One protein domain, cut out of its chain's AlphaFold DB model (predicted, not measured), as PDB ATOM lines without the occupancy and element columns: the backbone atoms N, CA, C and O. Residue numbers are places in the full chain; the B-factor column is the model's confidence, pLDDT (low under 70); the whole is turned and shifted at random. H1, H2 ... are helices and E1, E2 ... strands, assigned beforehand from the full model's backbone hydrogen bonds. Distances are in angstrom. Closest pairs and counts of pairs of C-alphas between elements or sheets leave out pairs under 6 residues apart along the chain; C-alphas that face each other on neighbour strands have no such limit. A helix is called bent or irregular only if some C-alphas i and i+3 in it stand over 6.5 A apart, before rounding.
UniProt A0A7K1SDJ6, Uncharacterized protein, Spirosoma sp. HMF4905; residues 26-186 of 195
ATOM      1  N   GLU A  26     -18.811  30.075  38.125       65.12
ATOM      2  CA  GLU A  26     -18.150  29.913  39.401       65.12
ATOM      3  C   GLU A  26     -18.879  30.794  40.408       65.12
ATOM      4  O   GLU A  26     -19.193  31.953  40.131       65.12
ATOM      5  N   THR A  27     -19.199  30.237  41.568       66.81
ATOM      6  CA  THR A  27     -19.837  30.993  42.641       66.81
ATOM      7  C   THR A  27     -19.360  30.505  43.999       66.81
ATOM      8  O   THR A  27     -18.870  29.383  44.128       66.81
ATOM      9  N   ILE A  28     -19.515  31.340  45.025       71.94
ATOM     10  CA  ILE A  28     -19.206  30.979  46.407       71.94
ATOM     11  C   ILE A  28     -20.521  30.742  47.144       71.94
ATOM     12  O   ILE A  28     -21.252  31.691  47.426       71.94
ATOM     13  N   LEU A  29     -20.811  29.488  47.500       75.44
ATOM     14  CA  LEU A  29     -22.000  29.129  48.281       75.44
ATOM     15  C   LEU A  29     -21.583  28.525  49.617       75.44
ATOM     16  O   LEU A  29     -20.852  27.537  49.675       75.44
ATOM     17  N   ALA A  30     -22.040  29.141  50.708       72.75
ATOM     18  CA  ALA A  30     -21.732  28.736  52.083       72.75
ATOM     19  C   ALA A  30     -20.226  28.513  52.368       72.75
ATOM     20  O   ALA A  30     -19.870  27.662  53.189       72.75
ATOM     21  N   GLY A  31     -19.358  29.288  51.707       63.78
ATOM     22  CA  GLY A  31     -17.900  29.231  51.859       63.78
ATOM     23  C   GLY A  31     -17.178  28.261  50.918       63.78
ATOM     24  O   GLY A  31     -15.971  28.104  51.059       63.78
ATOM     25  N   TYR A  32     -17.879  27.631  49.969       63.75
ATOM     26  CA  TYR A  32     -17.277  26.783  48.938       63.75
ATOM     27  C   TYR A  32     -17.301  27.483  47.589       63.75
ATOM     28  O   TYR A  32     -18.371  27.906  47.150       63.75
ATOM     29  N   THR A  33     -16.152  27.541  46.915       70.75
ATOM     30  CA  THR A  33     -16.110  27.818  45.479       70.75
ATOM     31  C   THR A  33     -16.663  26.606  44.745       70.75
ATOM     32  O   THR A  33     -16.116  25.508  44.830       70.75
ATOM     33  N   ILE A  34     -17.770  26.803  44.043       66.56
ATOM     34  CA  ILE A  34     -18.424  25.786  43.235       66.56
ATOM     35  C   ILE A  34     -18.265  26.208  41.785       66.56
ATOM     36  O   ILE A  34     -18.754  27.264  41.384       66.56
ATOM     37  N   GLN A  35     -17.598  25.359  41.011       65.50
ATOM     38  CA  GLN A  35     -17.533  25.471  39.564       65.50
ATOM     39  C   GLN A  35     -18.556  24.520  38.951       65.50
ATOM     40  O   GLN A  35     -18.560  23.326  39.252       65.50
ATOM     41  N   PHE A  36     -19.422  25.050  38.095       61.38
ATOM     42  CA  PHE A  36     -20.359  24.255  37.308       61.38
ATOM     43  C   PHE A  36     -19.723  23.938  35.950       61.38
ATOM     44  O   PHE A  36     -19.567  24.844  35.131       61.38
ATOM     45  N   PRO A  37     -19.329  22.683  35.685       56.06
ATOM     46  CA  PRO A  37     -18.731  22.313  34.412       56.06
ATOM     47  C   PRO A  37     -19.790  22.144  33.326       56.06
ATOM     48  O   PRO A  37     -20.952  21.834  33.597       56.06
ATOM     49  N   LYS A  38     -19.349  22.329  32.080       55.78
ATOM     50  CA  LYS A  38     -20.212  22.396  30.896       55.78
ATOM     51  C   LYS A  38     -20.550  21.019  30.319       55.78
ATOM     52  O   LYS A  38     -21.604  20.845  29.720       55.78
ATOM     53  N   VAL A  39     -19.642  20.050  30.466       58.25
ATOM     54  CA  VAL A  39     -19.714  18.745  29.786       58.25
ATOM     55  C   VAL A  39     -19.213  17.604  30.664       58.25
ATOM     56  O   VAL A  39     -18.306  17.773  31.482       58.25
ATOM     57  N   ALA A  40     -19.757  16.407  30.441       59.22
ATOM     58  CA  ALA A  40     -19.457  15.209  31.221       59.22
ATOM     59  C   ALA A  40     -17.956  14.865  31.306       59.22
ATOM     60  O   ALA A  40     -17.467  14.421  32.339       59.22
ATOM     61  N   LYS A  41     -17.179  15.133  30.256       60.09
ATOM     62  CA  LYS A  41     -15.733  14.852  30.229       60.09
ATOM     63  C   LYS A  41     -14.908  15.699  31.200       60.09
ATOM     64  O   LYS A  41     -13.909  15.214  31.732       60.09
ATOM     65  N   GLN A  42     -15.337  16.932  31.479       59.53
ATOM     66  CA  GLN A  42     -14.700  17.773  32.502       59.53
ATOM     67  C   GLN A  42     -14.878  17.172  33.906       59.53
ATOM     68  O   GLN A  42     -14.066  17.416  34.788       59.53
ATOM     69  N   LEU A  43     -15.900  16.333  34.090       60.31
ATOM     70  CA  LEU A  43     -16.254  15.726  35.370       60.31
ATOM     71  C   LEU A  43     -15.543  14.416  35.661       60.31
ATOM     72  O   LEU A  43     -15.189  14.166  36.812       60.31
ATOM     73  N   ILE A  44     -15.303  13.600  34.630       59.53
ATOM     74  CA  ILE A  44     -14.678  12.272  34.761       59.53
ATOM     75  C   ILE A  44     -13.299  12.357  35.437       59.53
ATOM     76  O   ILE A  44     -12.919  11.458  36.175       59.53
ATOM     77  N   HIS A  45     -12.582  13.469  35.268       58.38
ATOM     78  CA  HIS A  45     -11.264  13.685  35.875       58.38
ATOM     79  C   HIS A  45     -11.310  14.026  37.375       58.38
ATOM     80  O   HIS A  45     -10.265  14.126  38.011       58.38
ATOM     81  N   SER A  46     -12.501  14.236  37.940       58.97
ATOM     82  CA  SER A  46     -12.687  14.739  39.309       58.97
ATOM     83  C   SER A  46     -13.569  13.849  40.189       58.97
ATOM     84  O   SER A  46     -13.478  13.928  41.411       58.97
ATOM     85  N   GLY A  47     -14.410  12.997  39.597       64.75
ATOM     86  CA  GLY A  47     -15.409  12.199  40.307       64.75
ATOM     87  C   GLY A  47     -15.406  10.720  39.926       64.75
ATOM     88  O   GLY A  47     -14.610  10.271  39.110       64.75
ATOM     89  N   TYR A  48     -16.330   9.958  40.509       66.12
ATOM     90  CA  TYR A  48     -16.592   8.568  40.136       66.12
ATOM     91  C   TYR A  48     -17.967   8.423  39.473       66.12
ATOM     92  O   TYR A  48     -18.861   9.256  39.625       66.12
ATOM     93  N   THR A  49     -18.126   7.355  38.703       67.38
ATOM     94  CA  THR A  49     -19.214   7.148  37.740       67.38
ATOM     95  C   THR A  49     -20.159   6.032  38.205       67.38
ATOM     96  O   THR A  49     -19.698   4.949  38.557       67.38
ATOM     97  N   THR A  50     -21.480   6.251  38.177       69.25
ATOM     98  CA  THR A  50     -22.517   5.198  38.296       69.25
ATOM     99  C   THR A  50     -23.392   5.160  37.040       69.25
ATOM    100  O   THR A  50     -23.270   6.025  36.190       69.25
ATOM    101  N   LYS A  51     -24.301   4.186  36.890       67.25
ATOM    102  CA  LYS A  51     -25.072   3.973  35.641       67.25
ATOM    103  C   LYS A  51     -25.757   5.229  35.062       67.25
ATOM    104  O   LYS A  51     -25.920   5.319  33.854       67.25
ATOM    105  N   ASP A  52     -26.167   6.164  35.904       71.38
ATOM    106  CA  ASP A  52     -26.997   7.325  35.570       71.38
ATOM    107  C   ASP A  52     -26.405   8.668  36.037       71.38
ATOM    108  O   ASP A  52     -27.029   9.715  35.857       71.38
ATOM    109  N   LYS A  53     -25.210   8.672  36.647       77.44
ATOM    110  CA  LYS A  53     -24.611   9.901  37.181       77.44
ATOM    111  C   LYS A  53     -23.098   9.876  37.308       77.44
ATOM    112  O   LYS A  53     -22.480   8.830  37.492       77.44
ATOM    113  N   ILE A  54     -22.520  11.073  37.299       78.50
ATOM    114  CA  ILE A  54     -21.164  11.328  37.791       78.50
ATOM    115  C   ILE A  54     -21.273  11.979  39.165       78.50
ATOM    116  O   ILE A  54     -22.088  12.880  39.357       78.50
ATOM    117  N   ILE A  55     -20.461  11.527  40.117       79.00
ATOM    118  CA  ILE A  55     -20.451  12.015  41.492       79.00
ATOM    119  C   ILE A  55     -19.064  12.553  41.829       79.00
ATOM    120  O   ILE A  55     -18.076  11.823  41.787       79.00
ATOM    121  N   TYR A  56     -19.010  13.815  42.234       81.62
ATOM    122  CA  TYR A  56     -17.865  14.420  42.900       81.62
ATOM    123  C   TYR A  56     -18.135  14.498  44.401       81.62
ATOM    124  O   TYR A  56     -19.216  14.910  44.826       81.62
ATOM    125  N   VAL A  57     -17.142  14.137  45.206       81.00
ATOM    126  CA  VAL A  57     -17.144  14.341  46.654       81.00
ATOM    127  C   VAL A  57     -15.829  15.006  47.013       81.00
ATOM    128  O   VAL A  57     -14.766  14.494  46.664       81.00
ATOM    129  N   ASP A  58     -15.899  16.137  47.707       77.81
ATOM    130  CA  ASP A  58     -14.692  16.817  48.160       77.81
ATOM    131  C   ASP A  58     -13.944  15.992  49.220       77.81
ATOM    132  O   ASP A  58     -14.509  15.128  49.899       77.81
ATOM    133  N   SER A  59     -12.658  16.288  49.413       77.00
ATOM    134  CA  SER A  59     -11.814  15.563  50.372       77.00
ATOM    135  C   SER A  59     -12.341  15.628  51.810       77.00
ATOM    136  O   SER A  59     -12.145  14.685  52.577       77.00
ATOM    137  N   THR A  60     -13.056  16.700  52.179       79.12
ATOM    138  CA  THR A  60     -13.627  16.862  53.525       79.12
ATOM    139  C   THR A  60     -14.972  16.159  53.709       79.12
ATOM    140  O   THR A  60     -15.480  16.098  54.831       79.12
ATOM    141  N   ARG A  61     -15.549  15.602  52.633       81.38
ATOM    142  CA  ARG A  61     -16.881  14.980  52.598       81.38
ATOM    143  C   ARG A  61     -17.986  15.905  53.123       81.38
ATOM    144  O   ARG A  61     -18.924  15.461  53.793       81.38
ATOM    145  N   LYS A  62     -17.872  17.200  52.830       82.94
ATOM    146  CA  LYS A  62     -18.863  18.236  53.158       82.94
ATOM    147  C   LYS A  62     -19.553  18.812  51.926       82.94
ATOM    148  O   LYS A  62     -20.625  19.399  52.071       82.94
ATOM    149  N   LEU A  63     -18.986  18.596  50.743       83.06
ATOM    150  CA  LEU A  63     -19.540  18.940  49.444       83.06
ATOM    151  C   LEU A  63     -19.668  17.667  48.599       83.06
ATOM    152  O   LEU A  63     -18.687  16.964  48.357       83.06
ATOM    153  N   LYS A  64     -20.882  17.392  48.122       84.56
ATOM    154  CA  LYS A  64     -21.139  16.394  47.078       84.56
ATOM    155  C   LYS A  64     -21.808  17.075  45.903       84.56
ATOM    156  O   LYS A  64     -22.754  17.832  46.107       84.56
ATOM    157  N   ILE A  65     -21.368  16.759  44.696       83.31
ATOM    158  CA  ILE A  65     -22.019  17.195  43.467       83.31
ATOM    159  C   ILE A  65     -22.354  15.962  42.632       83.31
ATOM    160  O   ILE A  65     -21.528  15.066  42.480       83.31
ATOM    161  N   GLU A  66     -23.579  15.888  42.128       82.81
ATOM    162  CA  GLU A  66     -24.053  14.821  41.254       82.81
ATOM    163  C   GLU A  66     -24.505  15.438  39.933       82.81
ATOM    164  O   GLU A  66     -25.343  16.337  39.932       82.81
ATOM    165  N   TRP A  67     -24.001  14.927  38.819       81.56
ATOM    166  CA  TRP A  67     -24.501  15.232  37.482       81.56
ATOM    167  C   TRP A  67     -25.288  14.038  36.988       81.56
ATOM    168  O   TRP A  67     -24.753  12.935  36.940       81.56
ATOM    169  N   LEU A  68     -26.553  14.260  36.662       80.25
ATOM    170  CA  LEU A  68     -27.520  13.229  36.324       80.25
ATOM    171  C   LEU A  68     -27.735  13.204  34.816       80.25
ATOM    172  O   LEU A  68     -27.996  14.237  34.198       80.25
ATOM    173  N   PHE A  69     -27.656  12.015  34.240       77.81
ATOM    174  CA  PHE A  69     -27.791  11.790  32.811       77.81
ATOM    175  C   PHE A  69     -28.905  10.782  32.541       77.81
ATOM    176  O   PHE A  69     -29.158   9.897  33.354       77.81
ATOM    177  N   ASN A  70     -29.588  10.912  31.403       74.44
ATOM    178  CA  ASN A  70     -30.699  10.029  31.057       74.44
ATOM    179  C   ASN A  70     -30.178   8.629  30.679       74.44
ATOM    180  O   ASN A  70     -29.641   8.487  29.581       74.44
ATOM    181  N   PRO A  71     -30.353   7.583  31.516       67.00
ATOM    182  CA  PRO A  71     -29.752   6.267  31.288       67.00
ATOM    183  C   PRO A  71     -30.174   5.626  29.953       67.00
ATOM    184  O   PRO A  71     -29.411   4.846  29.393       67.00
ATOM    185  N   TYR A  72     -31.352   5.968  29.421       65.69
ATOM    186  CA  TYR A  72     -31.867   5.411  28.165       65.69
ATOM    187  C   TYR A  72     -31.219   6.001  26.917       65.69
ATOM    188  O   TYR A  72     -31.260   5.387  25.856       65.69
ATOM    189  N   GLU A  73     -30.554   7.147  27.031       62.66
ATOM    190  CA  GLU A  73     -29.761   7.664  25.921       62.66
ATOM    191  C   GLU A  73     -28.468   6.854  25.737       62.66
ATOM    192  O   GLU A  73     -27.846   6.920  24.675       62.66
ATOM    193  N   PHE A  74     -28.009   6.112  26.752       59.94
ATOM    194  CA  PHE A  74     -26.679   5.483  26.786       59.94
ATOM    195  C   PHE A  74     -26.586   4.096  26.142       59.94
ATOM    196  O   PHE A  74     -25.473   3.613  25.958       59.94
ATOM    197  N   GLY A  75     -27.700   3.473  25.744       55.25
ATOM    198  CA  GLY A  75     -27.685   2.044  25.412       55.25
ATOM    199  C   GLY A  75     -27.231   1.199  26.615       55.25
ATOM    200  O   GLY A  75     -26.989   1.717  27.705       55.25
ATOM    201  N   GLU A  76     -27.133  -0.120  26.464       54.38
ATOM    202  CA  GLU A  76     -26.745  -1.006  27.580       54.38
ATOM    203  C   GLU A  76     -25.283  -0.815  28.038       54.38
ATOM    204  O   GLU A  76     -24.917  -1.184  29.155       54.38
ATOM    205  N   ASP A  77     -24.468  -0.142  27.222       50.88
ATOM    206  CA  ASP A  77     -23.052   0.096  27.462       50.88
ATOM    207  C   ASP A  77     -22.796   1.430  28.177       50.88
ATOM    208  O   ASP A  77     -22.592   2.476  27.570       50.88
ATOM    209  N   THR A  78     -22.776   1.326  29.507       52.28
ATOM    210  CA  THR A  78     -21.986   2.095  30.486       52.28
ATOM    211  C   THR A  78     -21.531   3.526  30.140       52.28
ATOM    212  O   THR A  78     -20.792   3.802  29.197       52.28
ATOM    213  N   ILE A  79     -21.806   4.446  31.069       52.69
ATOM    214  CA  ILE A  79     -21.407   5.863  31.027       52.69
ATOM    215  C   ILE A  79     -19.895   6.141  30.880       52.69
ATOM    216  O   ILE A  79     -19.501   7.290  30.709       52.69
ATOM    217  N   TYR A  80     -19.034   5.119  30.876       51.94
ATOM    218  CA  TYR A  80     -17.633   5.240  30.455       51.94
ATOM    219  C   TYR A  80     -17.486   5.704  28.993       51.94
ATOM    220  O   TYR A  80     -16.417   6.165  28.604       51.94
ATOM    221  N   LYS A  81     -18.563   5.635  28.196       54.56
ATOM    222  CA  LYS A  81     -18.654   6.164  26.828       54.56
ATOM    223  C   LYS A  81     -19.481   7.456  26.733       54.56
ATOM    224  O   LYS A  81     -20.097   7.700  25.700       54.56
ATOM    225  N   LEU A  82     -19.548   8.276  27.790       57.47
ATOM    226  CA  LEU A  82     -20.191   9.598  27.731       57.47
ATOM    227  C   LEU A  82     -19.551  10.432  26.596       57.47
ATOM    228  O   LEU A  82     -18.391  10.825  26.728       57.47
ATOM    229  N   PRO A  83     -20.259  10.709  25.481       51.78
ATOM    230  CA  PRO A  83     -19.718  11.532  24.408       51.78
ATOM    231  C   PRO A  83     -19.473  12.951  24.920       51.78
ATOM    232  O   PRO A  83     -20.253  13.452  25.732       51.78
ATOM    233  N   ASP A  84     -18.487  13.648  24.347       55.69
ATOM    234  CA  ASP A  84     -18.147  15.055  24.638       55.69
ATOM    235  C   ASP A  84     -19.349  16.029  24.542       55.69
ATOM    236  O   ASP A  84     -19.255  17.172  24.979       55.69
ATOM    237  N   ARG A  85     -20.482  15.581  23.979       49.41
ATOM    238  CA  ARG A  85     -21.676  16.373  23.659       49.41
ATOM    239  C   ARG A  85     -22.900  16.114  24.542       49.41
ATOM    240  O   ARG A  85     -23.932  16.725  24.292       49.41
ATOM    241  N   ARG A  86     -22.856  15.194  25.516       62.53
ATOM    242  CA  ARG A  86     -24.058  14.881  26.315       62.53
ATOM    243  C   ARG A  86     -24.151  15.727  27.578       62.53
ATOM    244  O   ARG A  86     -23.266  15.696  28.434       62.53
ATOM    245  N   GLN A  87     -25.251  16.469  27.668       67.44
ATOM    246  CA  GLN A  87     -25.571  17.355  28.776       67.44
ATOM    247  C   GLN A  87     -26.254  16.563  29.897       67.44
ATOM    248  O   GLN A  87     -27.058  15.666  29.647       67.44
ATOM    249  N   ALA A  88     -25.924  16.882  31.146       76.12
ATOM    250  CA  ALA A  88     -26.697  16.393  32.279       76.12
ATOM    251  C   ALA A  88     -28.110  16.989  32.201       76.12
ATOM    252  O   ALA A  88     -28.236  18.181  31.946       76.12
ATOM    253  N   TYR A  89     -29.161  16.208  32.459       78.56
ATOM    254  CA  TYR A  89     -30.514  16.766  32.600       78.56
ATOM    255  C   TYR A  89     -30.704  17.427  33.972       78.56
ATOM    256  O   TYR A  89     -31.642  18.194  34.182       78.56
ATOM    257  N   GLY A  90     -29.821  17.126  34.929       81.88
ATOM    258  CA  GLY A  90     -29.870  17.722  36.250       81.88
ATOM    259  C   GLY A  90     -28.534  17.699  36.976       81.88
ATOM    260  O   GLY A  90     -27.702  16.820  36.769       81.88
ATOM    261  N   ILE A  91     -28.344  18.669  37.860       82.31
ATOM    262  CA  ILE A  91     -27.200  18.769  38.762       82.31
ATOM    263  C   ILE A  91     -27.742  18.868  40.182       82.31
ATOM    264  O   ILE A  91     -28.628  19.677  40.439       82.31
ATOM    265  N   ASN A  92     -27.204  18.078  41.106       85.69
ATOM    266  CA  ASN A  92     -27.453  18.216  42.537       85.69
ATOM    267  C   ASN A  92     -26.168  18.617  43.245       85.69
ATOM    268  O   ASN A  92     -25.139  17.989  43.045       85.69
ATOM    269  N   ILE A  93     -26.250  19.577  44.151       85.31
ATOM    270  CA  ILE A  93     -25.175  19.949  45.062       85.31
ATOM    271  C   ILE A  93     -25.693  19.785  46.477       85.31
ATOM    272  O   ILE A  93     -26.744  20.324  46.820       85.31
ATOM    273  N   TYR A  94     -24.933  19.080  47.299       86.19
ATOM    274  CA  TYR A  94     -25.216  18.872  48.707       86.19
ATOM    275  C   TYR A  94     -24.129  19.524  49.541       86.19
ATOM    276  O   TYR A  94     -22.948  19.204  49.394       86.19
ATOM    277  N   LEU A  95     -24.548  20.409  50.439       86.75
ATOM    278  CA  LEU A  95     -23.692  21.043  51.431       86.75
ATOM    279  C   LEU A  95     -24.073  20.489  52.799       86.75
ATOM    280  O   LEU A  95     -25.123  20.822  53.360       86.75
ATOM    281  N   LYS A  96     -23.227  19.605  53.320       85.12
ATOM    282  CA  LYS A  96     -23.484  18.895  54.570       85.12
ATOM    283  C   LYS A  96     -23.430  19.849  55.763       85.12
ATOM    284  O   LYS A  96     -22.480  20.623  55.884       85.12
ATOM    285  N   ASN A  97     -24.404  19.749  56.673       85.00
ATOM    286  CA  ASN A  97     -24.493  20.561  57.899       85.00
ATOM    287  C   ASN A  97     -24.501  22.083  57.637       85.00
ATOM    288  O   ASN A  97     -23.871  22.842  58.373       85.00
ATOM    289  N   LYS A  98     -25.153  22.524  56.555       87.12
ATOM    290  CA  LYS A  98     -25.264  23.939  56.159       87.12
ATOM    291  C   LYS A  98     -26.701  24.456  56.101       87.12
ATOM    292  O   LYS A  98     -26.932  25.503  55.512       87.12
ATOM    293  N   GLY A  99     -27.679  23.741  56.650       85.25
ATOM    294  CA  GLY A  99     -29.092  24.133  56.580       85.25
ATOM    295  C   GLY A  99     -29.380  25.504  57.197       85.25
ATOM    296  O   GLY A  99     -30.205  26.239  56.664       85.25
ATOM    297  N   ASP A 100     -28.613  25.907  58.215       87.00
ATOM    298  CA  ASP A 100     -28.594  27.253  58.814       87.00
ATOM    299  C   ASP A 100     -28.199  28.370  57.829       87.00
ATOM    300  O   ASP A 100     -28.391  29.550  58.102       87.00
ATOM    301  N   ARG A 101     -27.636  28.014  56.668       89.25
ATOM    302  CA  ARG A 101     -27.193  28.948  55.625       89.25
ATOM    303  C   ARG A 101     -28.191  29.124  54.490       89.25
ATOM    304  O   ARG A 101     -27.846  29.820  53.534       89.25
ATOM    305  N   LEU A 102     -29.396  28.551  54.584       88.88
ATOM    306  CA  LEU A 102     -30.417  28.585  53.528       88.88
ATOM    307  C   LEU A 102     -30.614  29.992  52.942       88.88
ATOM    308  O   LEU A 102     -30.434  30.173  51.739       88.88
ATOM    309  N   ASP A 103     -30.876  30.996  53.780       89.62
ATOM    310  CA  ASP A 103     -31.142  32.370  53.324       89.62
ATOM    311  C   ASP A 103     -29.914  33.044  52.705       89.62
ATOM    312  O   ASP A 103     -30.012  33.748  51.701       89.62
ATOM    313  N   SER A 104     -28.726  32.788  53.259       90.19
ATOM    314  CA  SER A 104     -27.480  33.327  52.701       90.19
ATOM    315  C   SER A 104     -27.164  32.737  51.323       90.19
ATOM    316  O   SER A 104     -26.712  33.450  50.429       90.19
ATOM    317  N   VAL A 105     -27.449  31.444  51.131       89.88
ATOM    318  CA  VAL A 105     -27.291  30.759  49.843       89.88
ATOM    319  C   VAL A 105     -28.350  31.241  48.858       89.88
ATOM    320  O   VAL A 105     -28.004  31.532  47.716       89.88
ATOM    321  N   LYS A 106     -29.603  31.417  49.297       91.69
ATOM    322  CA  LYS A 106     -30.670  32.032  48.496       91.69
ATOM    323  C   LYS A 106     -30.228  33.390  47.952       91.69
ATOM    324  O   LYS A 106     -30.217  33.580  46.742       91.69
ATOM    325  N   ALA A 107     -29.784  34.298  48.821       90.25
ATOM    326  CA  ALA A 107     -29.357  35.637  48.415       90.25
ATOM    327  C   ALA A 107     -28.166  35.617  47.436       90.25
ATOM    328  O   ALA A 107     -28.098  36.433  46.515       90.25
ATOM    329  N   ALA A 108     -27.223  34.684  47.611       87.25
ATOM    330  CA  ALA A 108     -26.105  34.510  46.687       87.25
ATOM    331  C   ALA A 108     -26.573  34.042  45.297       87.25
ATOM    332  O   ALA A 108     -26.132  34.592  44.289       87.25
ATOM    333  N   LEU A 109     -27.498  33.080  45.243       87.44
ATOM    334  CA  LEU A 109     -28.078  32.580  43.995       87.44
ATOM    335  C   LEU A 109     -28.918  33.652  43.288       87.44
ATOM    336  O   LEU A 109     -28.773  33.838  42.081       87.44
ATOM    337  N   GLU A 110     -29.722  34.421  44.025       89.62
ATOM    338  CA  GLU A 110     -30.488  35.545  43.466       89.62
ATOM    339  C   GLU A 110     -29.571  36.593  42.827       89.62
ATOM    340  O   GLU A 110     -29.849  37.081  41.731       89.62
ATOM    341  N   ARG A 111     -28.435  36.900  43.469       87.12
ATOM    342  CA  ARG A 111     -27.427  37.816  42.919       87.12
ATOM    343  C   ARG A 111     -26.750  37.248  41.673       87.12
ATOM    344  O   ARG A 111     -26.561  37.984  40.709       87.12
ATOM    345  N   GLN A 112     -26.391  35.964  41.698       82.81
ATOM    346  CA  GLN A 112     -25.719  35.284  40.589       82.81
ATOM    347  C   GLN A 112     -26.587  35.280  39.328       82.81
ATOM    348  O   GLN A 112     -26.118  35.622  38.245       82.81
ATOM    349  N   TYR A 113     -27.857  34.908  39.479       82.56
ATOM    350  CA  TYR A 113     -28.775  34.739  38.355       82.56
ATOM    351  C   TYR A 113     -29.608  35.977  38.044       82.56
ATOM    352  O   TYR A 113     -30.305  35.996  37.034       82.56
ATOM    353  N   LYS A 114     -29.530  37.018  38.884       86.69
ATOM    354  CA  LYS A 114     -30.331  38.247  38.773       86.69
ATOM    355  C   LYS A 114     -31.837  37.952  38.713       86.69
ATOM    356  O   LYS A 114     -32.579  38.626  38.006       86.69
ATOM    357  N   GLN A 115     -32.270  36.926  39.442       87.62
ATOM    358  CA  GLN A 115     -33.651  36.448  39.484       87.62
ATOM    359  C   GLN A 115     -34.047  36.182  40.937       87.62
ATOM    360  O   GLN A 115     -33.280  35.525  41.644       87.62
ATOM    361  N   PRO A 116     -35.216  36.655  41.401       92.38
ATOM    362  CA  PRO A 116     -35.696  36.334  42.735       92.38
ATOM    363  C   PRO A 116     -36.053  34.847  42.836       92.38
ATOM    364  O   PRO A 116     -36.641  34.259  41.927       92.38
ATOM    365  N   MET A 117     -35.722  34.242  43.971       93.56
ATOM    366  CA  MET A 117     -36.108  32.882  44.310       93.56
ATOM    367  C   MET A 117     -37.443  32.894  45.053       93.56
ATOM    368  O   MET A 117     -37.570  33.469  46.135       93.56
ATOM    369  N   LEU A 118     -38.434  32.229  44.470       91.94
ATOM    370  CA  LEU A 118     -39.792  32.136  44.986       91.94
ATOM    371  C   LEU A 118     -39.929  30.941  45.932       91.94
ATOM    372  O   LEU A 118     -39.298  29.911  45.695       91.94
ATOM    373  N   PRO A 119     -40.760  31.028  46.984       88.75
ATOM    374  CA  PRO A 119     -41.089  29.873  47.809       88.75
ATOM    375  C   PRO A 119     -41.659  28.736  46.960       88.75
ATOM    376  O   PRO A 119     -42.496  28.949  46.083       88.75
ATOM    377  N   MET A 120     -41.206  27.519  47.226       79.44
ATOM    378  CA  MET A 120     -41.685  26.319  46.557       79.44
ATOM    379  C   MET A 120     -42.782  25.664  47.392       79.44
ATOM    380  O   MET A 120     -42.544  25.244  48.525       79.44
ATOM    381  N   THR A 121     -43.964  25.514  46.801       69.31
ATOM    382  CA  THR A 121     -45.015  24.650  47.340       69.31
ATOM    383  C   THR A 121     -44.844  23.270  46.727       69.31
ATOM    384  O   THR A 121     -44.976  23.112  45.518       69.31
ATOM    385  N   ILE A 122     -44.523  22.276  47.551       63.28
ATOM    386  CA  ILE A 122     -44.479  20.882  47.111       63.28
ATOM    387  C   ILE A 122     -45.902  20.331  47.203       63.28
ATOM    388  O   ILE A 122     -46.455  20.215  48.299       63.28
ATOM    389  N   THR A 123     -46.504  20.007  46.064       57.09
ATOM    390  CA  THR A 123     -47.805  19.343  46.016       57.09
ATOM    391  C   THR A 123     -47.593  17.879  46.392       57.09
ATOM    392  O   THR A 123     -46.667  17.219  45.924       57.09
ATOM    393  N   LYS A 124     -48.418  17.347  47.297       50.88
ATOM    394  CA  LYS A 124     -48.320  15.941  47.708       50.88
ATOM    395  C   LYS A 124     -48.513  15.023  46.487       50.88
ATOM    396  O   LYS A 124     -49.628  14.877  45.997       50.88
ATOM    397  N   THR A 125     -47.452  14.391  45.995       48.19
ATOM    398  CA  THR A 125     -47.502  13.303  45.014       48.19
ATOM    399  C   THR A 125     -47.879  11.985  45.700       48.19
ATOM    400  O   THR A 125     -47.279  11.609  46.699       48.19
ATOM    401  N   LYS A 126     -48.873  11.282  45.146       40.50
ATOM    402  CA  LYS A 126     -49.600  10.128  45.722       40.50
ATOM    403  C   LYS A 126     -48.788   8.912  46.224       40.50
ATOM    404  O   LYS A 126     -49.386   8.080  46.892       40.50
ATOM    405  N   ASP A 127     -47.490   8.790  45.951       42.62
ATOM    406  CA  ASP A 127     -46.679   7.654  46.423       42.62
ATOM    407  C   ASP A 127     -45.931   8.009  47.716       42.62
ATOM    408  O   ASP A 127     -44.821   8.544  47.721       42.62
ATOM    409  N   GLU A 128     -46.593   7.737  48.841       41.66
ATOM    410  CA  GLU A 128     -46.276   8.285  50.163       41.66
ATOM    411  C   GLU A 128     -45.139   7.601  50.952       41.66
ATOM    412  O   GLU A 128     -44.900   7.958  52.104       41.66
ATOM    413  N   SER A 129     -44.369   6.678  50.375       42.09
ATOM    414  CA  SER A 129     -43.362   5.903  51.132       42.09
ATOM    415  C   SER A 129     -41.929   6.457  51.103       42.09
ATOM    416  O   SER A 129     -41.077   5.989  51.859       42.09
ATOM    417  N   HIS A 130     -41.630   7.459  50.267       41.97
ATOM    418  CA  HIS A 130     -40.253   7.937  50.052       41.97
ATOM    419  C   HIS A 130     -40.069   9.446  50.198       41.97
ATOM    420  O   HIS A 130     -39.069   9.989  49.718       41.97
ATOM    421  N   TRP A 131     -40.995  10.133  50.872       44.84
ATOM    422  CA  TRP A 131     -40.853  11.552  51.181       44.84
ATOM    423  C   TRP A 131     -39.607  11.785  52.040       44.84
ATOM    424  O   TRP A 131     -39.631  11.750  53.267       44.84
ATOM    425  N   ARG A 132     -38.481  12.047  51.369       50.31
ATOM    426  CA  ARG A 132     -37.290  12.657  51.949       50.31
ATOM    427  C   ARG A 132     -37.705  14.068  52.332       50.31
ATOM    428  O   ARG A 132     -37.669  14.973  51.495       50.31
ATOM    429  N   TYR A 133     -38.207  14.191  53.558       46.50
ATOM    430  CA  TYR A 133     -38.744  15.393  54.177       46.50
ATOM    431  C   TYR A 133     -38.016  16.647  53.672       46.50
ATOM    432  O   TYR A 133     -36.795  16.796  53.799       46.50
ATOM    433  N   GLY A 134     -38.775  17.505  52.998       47.91
ATOM    434  CA  GLY A 134     -38.359  18.835  52.589       47.91
ATOM    435  C   GLY A 134     -39.135  19.847  53.391       47.91
ATOM    436  O   GLY A 134     -40.282  20.137  53.075       47.91
ATOM    437  N   SER A 135     -38.482  20.364  54.422       55.44
ATOM    438  CA  SER A 135     -38.693  21.713  54.930       55.44
ATOM    439  C   SER A 135     -38.551  22.750  53.805       55.44
ATOM    440  O   SER A 135     -38.058  22.432  52.720       55.44
ATOM    441  N   ALA A 136     -39.015  23.973  54.087       58.56
ATOM    442  CA  ALA A 136     -39.023  25.144  53.211       58.56
ATOM    443  C   ALA A 136     -37.957  25.114  52.098       58.56
ATOM    444  O   ALA A 136     -36.756  24.951  52.346       58.56
ATOM    445  N   GLY A 137     -38.422  25.274  50.863       80.38
ATOM    446  CA  GLY A 137     -37.579  25.359  49.685       80.38
ATOM    447  C   GLY A 137     -37.940  26.572  48.847       80.38
ATOM    448  O   GLY A 137     -39.025  27.137  48.975       80.38
ATOM    449  N   TYR A 138     -37.023  26.946  47.975       90.00
ATOM    450  CA  TYR A 138     -37.174  28.018  47.015       90.00
ATOM    451  C   TYR A 138     -36.857  27.505  45.616       90.00
ATOM    452  O   TYR A 138     -36.124  26.526  45.453       90.00
ATOM    453  N   TYR A 139     -37.369  28.187  44.603       90.81
ATOM    454  CA  TYR A 139     -37.035  27.917  43.217       90.81
ATOM    455  C   TYR A 139     -36.996  29.205  42.394       90.81
ATOM    456  O   TYR A 139     -37.627  30.199  42.746       90.81
ATOM    457  N   CYS A 140     -36.270  29.193  41.283       89.25
ATOM    458  CA  CYS A 140     -36.357  30.227  40.256       89.25
ATOM    459  C   CYS A 140     -36.091  29.632  38.874       89.25
ATOM    460  O   CYS A 140     -35.398  28.624  38.743       89.25
ATOM    461  N   GLN A 141     -36.641  30.261  37.838       87.06
ATOM    462  CA  GLN A 141     -36.239  29.975  36.462       87.06
ATOM    463  C   GLN A 141     -34.958  30.756  36.157       87.06
ATOM    464  O   GLN A 141     -34.894  31.958  36.408       87.06
ATOM    465  N   ILE A 142     -33.940  30.070  35.641       82.62
ATOM    466  CA  ILE A 142     -32.606  30.622  35.343       82.62
ATOM    467  C   ILE A 142     -32.296  30.596  33.837       82.62
ATOM    468  O   ILE A 142     -31.142  30.532  33.425       82.62
ATOM    469  N   GLY A 143     -33.340  30.638  33.012       74.62
ATOM    470  CA  GLY A 143     -33.276  30.547  31.557       74.62
ATOM    471  C   GLY A 143     -34.625  30.119  30.986       74.62
ATOM    472  O   GLY A 143     -35.609  30.016  31.720       74.62
ATOM    473  N   SER A 144     -34.677  29.869  29.679       74.75
ATOM    474  CA  SER A 144     -35.881  29.354  29.013       74.75
ATOM    475  C   SER A 144     -36.117  27.862  29.269       74.75
ATOM    476  O   SER A 144     -37.251  27.398  29.180       74.75
ATOM    477  N   ASP A 145     -35.067  27.117  29.606       75.81
ATOM    478  CA  ASP A 145     -35.070  25.662  29.752       75.81
ATOM    479  C   ASP A 145     -34.439  25.177  31.066       75.81
ATOM    480  O   ASP A 145     -34.277  23.974  31.254       75.81
ATOM    481  N   ALA A 146     -34.104  26.082  31.987       82.38
ATOM    482  CA  ALA A 146     -33.363  25.761  33.199       82.38
ATOM    483  C   ALA A 146     -34.061  26.290  34.455       82.38
ATOM    484  O   ALA A 146     -34.367  27.478  34.561       82.38
ATOM    485  N   VAL A 147     -34.239  25.416  35.444       86.00
ATOM    486  CA  VAL A 147     -34.831  25.744  36.744       86.00
ATOM    487  C   VAL A 147     -33.854  25.426  37.865       86.00
ATOM    488  O   VAL A 147     -33.205  24.381  37.866       86.00
ATOM    489  N   LEU A 148     -33.763  26.322  38.840       88.50
ATOM    490  CA  LEU A 148     -32.974  26.142  40.044       88.50
ATOM    491  C   LEU A 148     -33.894  25.907  41.240       88.50
ATOM    492  O   LEU A 148     -34.878  26.614  41.425       88.50
ATOM    493  N   PHE A 149     -33.519  24.959  42.091       89.12
ATOM    494  CA  PHE A 149     -34.148  24.659  43.368       89.12
ATOM    495  C   PHE A 149     -33.129  24.788  44.494       89.12
ATOM    496  O   PHE A 149     -31.982  24.363  44.369       89.12
ATOM    497  N   LEU A 150     -33.571  25.309  45.626       89.56
ATOM    498  CA  LEU A 150     -32.815  25.360  46.866       89.56
ATOM    499  C   LEU A 150     -33.702  24.833  47.983       89.56
ATOM    500  O   LEU A 150     -34.824  25.294  48.154       89.56
ATOM    501  N   ARG A 151     -33.211  23.888  48.774       86.19
ATOM    502  CA  ARG A 151     -33.947  23.389  49.936       86.19
ATOM    503  C   ARG A 151     -33.013  22.855  50.994       86.19
ATOM    504  O   ARG A 151     -31.874  22.484  50.720       86.19
ATOM    505  N   THR A 152     -33.541  22.729  52.194       84.25
ATOM    506  CA  THR A 152     -32.957  21.841  53.194       84.25
ATOM    507  C   THR A 152     -33.362  20.394  52.904       84.25
ATOM    508  O   THR A 152     -34.419  20.103  52.326       84.25
ATOM    509  N   THR A 153     -32.491  19.460  53.265       75.25
ATOM    510  CA  THR A 153     -32.785  18.030  53.240       75.25
ATOM    511  C   THR A 153     -32.826  17.503  54.661       75.25
ATOM    512  O   THR A 153     -31.916  17.754  55.452       75.25
ATOM    513  N   SER A 154     -33.857  16.723  54.959       61.62
ATOM    514  CA  SER A 154     -33.921  15.903  56.160       61.62
ATOM    515  C   SER A 154     -34.236  14.473  55.751       61.62
ATOM    516  O   SER A 154     -35.296  14.187  55.200       61.62
ATOM    517  N   SER A 155     -33.297  13.571  55.997       58.91
ATOM    518  CA  SER A 155     -33.519  12.136  55.943       58.91
ATOM    519  C   SER A 155     -32.968  11.520  57.226       58.91
ATOM    520  O   SER A 155     -31.795  11.728  57.547       58.91
ATOM    521  N   PRO A 156     -33.795  10.766  57.964       44.72
ATOM    522  CA  PRO A 156     -33.345  10.064  59.154       44.72
ATOM    523  C   PRO A 156     -32.526   8.797  58.847       44.72
ATOM    524  O   PRO A 156     -31.979   8.220  59.781       44.72
ATOM    525  N   GLN A 157     -32.415   8.337  57.589       48.47
ATOM    526  CA  GLN A 157     -31.853   7.011  57.278       48.47
ATOM    527  C   GLN A 157     -30.905   6.983  56.063       48.47
ATOM    528  O   GLN A 157     -31.243   7.396  54.956       48.47
ATOM    529  N   GLY A 158     -29.726   6.391  56.280       51.72
ATOM    530  CA  GLY A 158     -28.948   5.657  55.272       51.72
ATOM    531  C   GLY A 158     -27.975   6.440  54.387       51.72
ATOM    532  O   GLY A 158     -26.877   5.946  54.151       51.72
ATOM    533  N   ASP A 159     -28.315   7.645  53.916       61.00
ATOM    534  CA  ASP A 159     -27.398   8.428  53.069       61.00
ATOM    535  C   ASP A 159     -26.750   9.580  53.864       61.00
ATOM    536  O   ASP A 159     -27.451  10.515  54.271       61.00
ATOM    537  N   PRO A 160     -25.415   9.567  54.071       60.19
ATOM    538  CA  PRO A 160     -24.708  10.603  54.821       60.19
ATOM    539  C   PRO A 160     -24.826  12.017  54.230       60.19
ATOM    540  O   PRO A 160     -24.476  12.976  54.923       60.19
ATOM    541  N   TRP A 161     -25.315  12.150  52.994       61.75
ATOM    542  CA  TRP A 161     -25.547  13.410  52.283       61.75
ATOM    543  C   TRP A 161     -26.986  13.912  52.348       61.75
ATOM    544  O   TRP A 161     -27.244  15.067  52.019       61.75
ATOM    545  N   HIS A 162     -27.915  13.064  52.786       59.06
ATOM    546  CA  HIS A 162     -29.300  13.448  53.049       59.06
ATOM    547  C   HIS A 162     -29.585  13.584  54.550       59.06
ATOM    548  O   HIS A 162     -30.741  13.718  54.937       59.06
ATOM    549  N   GLN A 163     -28.548  13.590  55.394       62.62
ATOM    550  CA  GLN A 163     -28.666  13.811  56.837       62.62
ATOM    551  C   GLN A 163     -29.318  15.165  57.156       62.62
ATOM    552  O   GLN A 163     -29.234  16.114  56.368       62.62
ATOM    553  N   PHE A 164     -29.948  15.242  58.334       62.19
ATOM    554  CA  PHE A 164     -30.525  16.469  58.885       62.19
ATOM    555  C   PHE A 164     -29.584  17.672  58.729       62.19
ATOM    556  O   PHE A 164     -28.369  17.551  58.867       62.19
ATOM    557  N   ASN A 165     -30.170  18.845  58.472       73.31
ATOM    558  CA  ASN A 165     -29.460  20.122  58.372       73.31
ATOM    559  C   ASN A 165     -28.476  20.233  57.186       73.31
ATOM    560  O   ASN A 165     -27.530  21.016  57.238       73.31
ATOM    561  N   SER A 166     -28.673  19.486  56.098       82.69
ATOM    562  CA  SER A 166     -27.910  19.693  54.853       82.69
ATOM    563  C   SER A 166     -28.691  20.571  53.870       82.69
ATOM    564  O   SER A 166     -29.922  20.534  53.844       82.69
ATOM    565  N   LEU A 167     -27.989  21.373  53.063       87.19
ATOM    566  CA  LEU A 167     -28.594  22.088  51.935       87.19
ATOM    567  C   LEU A 167     -28.465  21.259  50.670       87.19
ATOM    568  O   LEU A 167     -27.412  20.681  50.413       87.19
ATOM    569  N   ARG A 168     -29.515  21.281  49.854       87.69
ATOM    570  CA  ARG A 168     -29.488  20.833  48.470       87.69
ATOM    571  C   ARG A 168     -29.783  22.010  47.557       87.69
ATOM    572  O   ARG A 168     -30.847  22.621  47.659       87.69
ATOM    573  N   ILE A 169     -28.865  22.269  46.641       87.81
ATOM    574  CA  ILE A 169     -29.085  23.124  45.477       87.81
ATOM    575  C   ILE A 169     -29.223  22.182  44.287       87.81
ATOM    576  O   ILE A 169     -28.410  21.274  44.135       87.81
ATOM    577  N   ALA A 170     -30.254  22.341  43.471       87.38
ATOM    578  CA  ALA A 170     -30.460  21.498  42.306       87.38
ATOM    579  C   ALA A 170     -30.777  22.347  41.084       87.38
ATOM    580  O   ALA A 170     -31.541  23.297  41.187       87.38
ATOM    581  N   ILE A 171     -30.211  21.997  39.937       85.94
ATOM    582  CA  ILE A 171     -30.506  22.649  38.663       85.94
ATOM    583  C   ILE A 171     -31.039  21.585  37.719       85.94
ATOM    584  O   ILE A 171     -30.394  20.555  37.556       85.94
ATOM    585  N   GLY A 172     -32.222  21.798  37.156       84.44
ATOM    586  CA  GLY A 172     -32.838  20.913  36.173       84.44
ATOM    587  C   GLY A 172     -32.905  21.584  34.808       84.44
ATOM    588  O   GLY A 172     -33.202  22.775  34.736       84.44
ATOM    589  N   TYR A 173     -32.666  20.816  33.748       81.38
ATOM    590  CA  TYR A 173     -32.643  21.283  32.361       81.38
ATOM    591  C   TYR A 173     -33.676  20.539  31.519       81.38
ATOM    592  O   TYR A 173     -33.785  19.317  31.602       81.38
ATOM    593  N   GLY A 174     -34.451  21.271  30.720       77.62
ATOM    594  CA  GLY A 174     -35.454  20.713  29.810       77.62
ATOM    595  C   GLY A 174     -36.599  19.960  30.497       77.62
ATOM    596  O   GLY A 174     -37.302  19.196  29.838       77.62
ATOM    597  N   LEU A 175     -36.789  20.148  31.807       78.69
ATOM    598  CA  LEU A 175     -37.783  19.420  32.596       78.69
ATOM    599  C   LEU A 175     -39.184  20.028  32.438       78.69
ATOM    600  O   LEU A 175     -39.376  21.234  32.616       78.69
ATOM    601  N   SER A 176     -40.190  19.186  32.208       82.12
ATOM    602  CA  SER A 176     -41.607  19.551  32.335       82.12
ATOM    603  C   SER A 176     -41.971  19.899  33.783       82.12
ATOM    604  O   SER A 176     -41.283  19.503  34.718       82.12
ATOM    605  N   LYS A 177     -43.096  20.591  34.021       80.06
ATOM    606  CA  LYS A 177     -43.518  20.974  35.389       80.06
ATOM    607  C   LYS A 177     -43.627  19.785  36.358       80.06
ATOM    608  O   LYS A 177     -43.238  19.907  37.515       80.06
ATOM    609  N   ALA A 178     -44.113  18.637  35.885       77.19
ATOM    610  CA  ALA A 178     -44.210  17.428  36.703       77.19
ATOM    611  C   ALA A 178     -42.824  16.833  37.022       77.19
ATOM    612  O   ALA A 178     -42.571  16.393  38.143       77.19
ATOM    613  N   GLU A 179     -41.906  16.849  36.055       79.62
ATOM    614  CA  GLU A 179     -40.514  16.424  36.250       79.62
ATOM    615  C   GLU A 179     -39.764  17.379  37.184       79.62
ATOM    616  O   GLU A 179     -39.008  16.923  38.036       79.62
ATOM    617  N   GLN A 180     -40.015  18.686  37.086       82.19
ATOM    618  CA  GLN A 180     -39.462  19.712  37.970       82.19
ATOM    619  C   GLN A 180     -39.821  19.449  39.434       82.19
ATOM    620  O   GLN A 180     -38.941  19.453  40.291       82.19
ATOM    621  N   GLU A 181     -41.088  19.161  39.731       77.19
ATOM    622  CA  GLU A 181     -41.541  18.855  41.090       77.19
ATOM    623  C   GLU A 181     -40.896  17.574  41.642       77.19
ATOM    624  O   GLU A 181     -40.366  17.561  42.759       77.19
ATOM    625  N   ARG A 182     -40.856  16.505  40.838       77.00
ATOM    626  CA  ARG A 182     -40.170  15.246  41.182       77.00
ATOM    627  C   ARG A 182     -38.680  15.459  41.433       77.00
ATOM    628  O   ARG A 182     -38.125  15.008  42.437       77.00
ATOM    629  N   PHE A 183     -38.036  16.230  40.565       80.75
ATOM    630  CA  PHE A 183     -36.627  16.575  40.676       80.75
ATOM    631  C   PHE A 183     -36.325  17.419  41.918       80.75
ATOM    632  O   PHE A 183     -35.374  17.140  42.656       80.75
ATOM    633  N   ALA A 184     -37.152  18.421  42.212       78.94
ATOM    634  CA  ALA A 184     -37.029  19.256  43.401       78.94
ATOM    635  C   ALA A 184     -37.212  18.445  44.693       78.94
ATOM    636  O   ALA A 184     -36.513  18.652  45.695       78.94
ATOM    637  N   THR A 185     -38.106  17.460  44.660       73.25
ATOM    638  CA  THR A 185     -38.405  16.599  45.807       73.25
ATOM    639  C   THR A 185     -37.450  15.421  45.964       73.25
ATOM    640  O   THR A 185     -37.383  14.852  47.050       73.25
ATOM    641  N   THR A 186     -36.638  15.118  44.941       73.62
ATOM    642  CA  THR A 186     -35.881  13.855  44.852       73.62
ATOM    643  C   THR A 186     -36.827  12.644  44.915       73.62
ATOM    644  O   THR A 186     -36.487  11.613  45.493       73.62
TER     645      THR A 186
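This is residues 26 to 186 of the 195 residues of an uncharacterized protein of Spirosoma sp. HMF4905 (UniProt A0A7K1SDJ6). One twisted antiparallel sheet of eight strands runs through the domain, with H3 packed over E9 on one face and H4 over the same strand on the other. H1 covers E4 on the H3 side, the small hairpin E1 and E2 sits by H3, and H2 lies off the sheet, between E5 and E6 along the chain. The printed part has 161 residues with four named helices and ten named strands, in the order E1 E2 H1 E3 E4 E5 H2 E6 H3 E7 E8 E9 E10 H4, and the large sheet's order is E3 E4 E5 E6 E10 E9 E8 E7. The class is mixed, helices and strands; the whole is compact, with a radius of gyration of the C-alphas of 15.4 A, and rounded, spanning 39 by 38 by 36 A.

E1, residues 26 to 29, begins at C-alpha 26 (-18.150, 29.913, 39.401), and E2 is residues 32 to 35. H1 is residues 40 to 44, E3 48 to 50, E4 53 to 57, E5 63 to 68 and H2 71 to 74. E6, residues 90 to 95, is 16.7 A long. H3, residues 99 to 113, is 21.1 A long and irregular: C-alphas 100 and 103 are 7.9 A apart. E7 is residues 118 to 120 and E8 137 to 141. E9, residues 146 to 153, is 21.5 A long; E10, residues 166 to 173, is 23.0 A. H4, residues 177 to 185, ends at C-alpha 185 (-38.405, 16.599, 45.807).

E3 E4 E5 form a meander, each strand the antiparallel neighbour of the one before, and so do E7 E8 E9 E10. In the hairpin E9 and E10, N 149 and O 170 are 2.7 A apart, within hydrogen-bond range. E6 and E10 are antiparallel at 167 degrees, with N 93 and O 169 at 2.7 A. E3 and E7 are the edge strands. H3 runs along E9 at 0 degrees on the local plane, at a height over the sheet of 8.9 A; their closest C-alphas, Gly 99 and Thr 152, are 5.6 A apart. H4 is on the opposite face, also at 8.9 A, along E9 at 20 degrees on the local plane; their closest C-alphas, Phe 149 and Ala 184, are 6.1 A apart. Together these make three layers, helices on both faces of a sheet. H1 is on the same face as H3, over E4, at 9.0 A; the two helices are apart. In the hairpin E1 and E2, N 34 and O 27 are 2.8 A apart; the closest C-alphas of E1 and H3, Leu 29 and Val 105, are 5.8 A apart. H2 is not on the sheet. Every O i to N i+4 pair is within hydrogen-bond range in H1 and H4, and 9 of 11 are in H3; H2 is too short for one.

The farthest C-alphas, Glu 76 and Ser 104, are 42.5 A apart. The printed part has no cut. The links H2 to E6, E7 to E8 and E9 to E10 are long, of 15, 16 and 12 residues. The mean pLDDT of the printed part is 72.3, and 66 residues are under 70, among them 34 to 51, 71 to 87, 121 to 136 and 154 to 164.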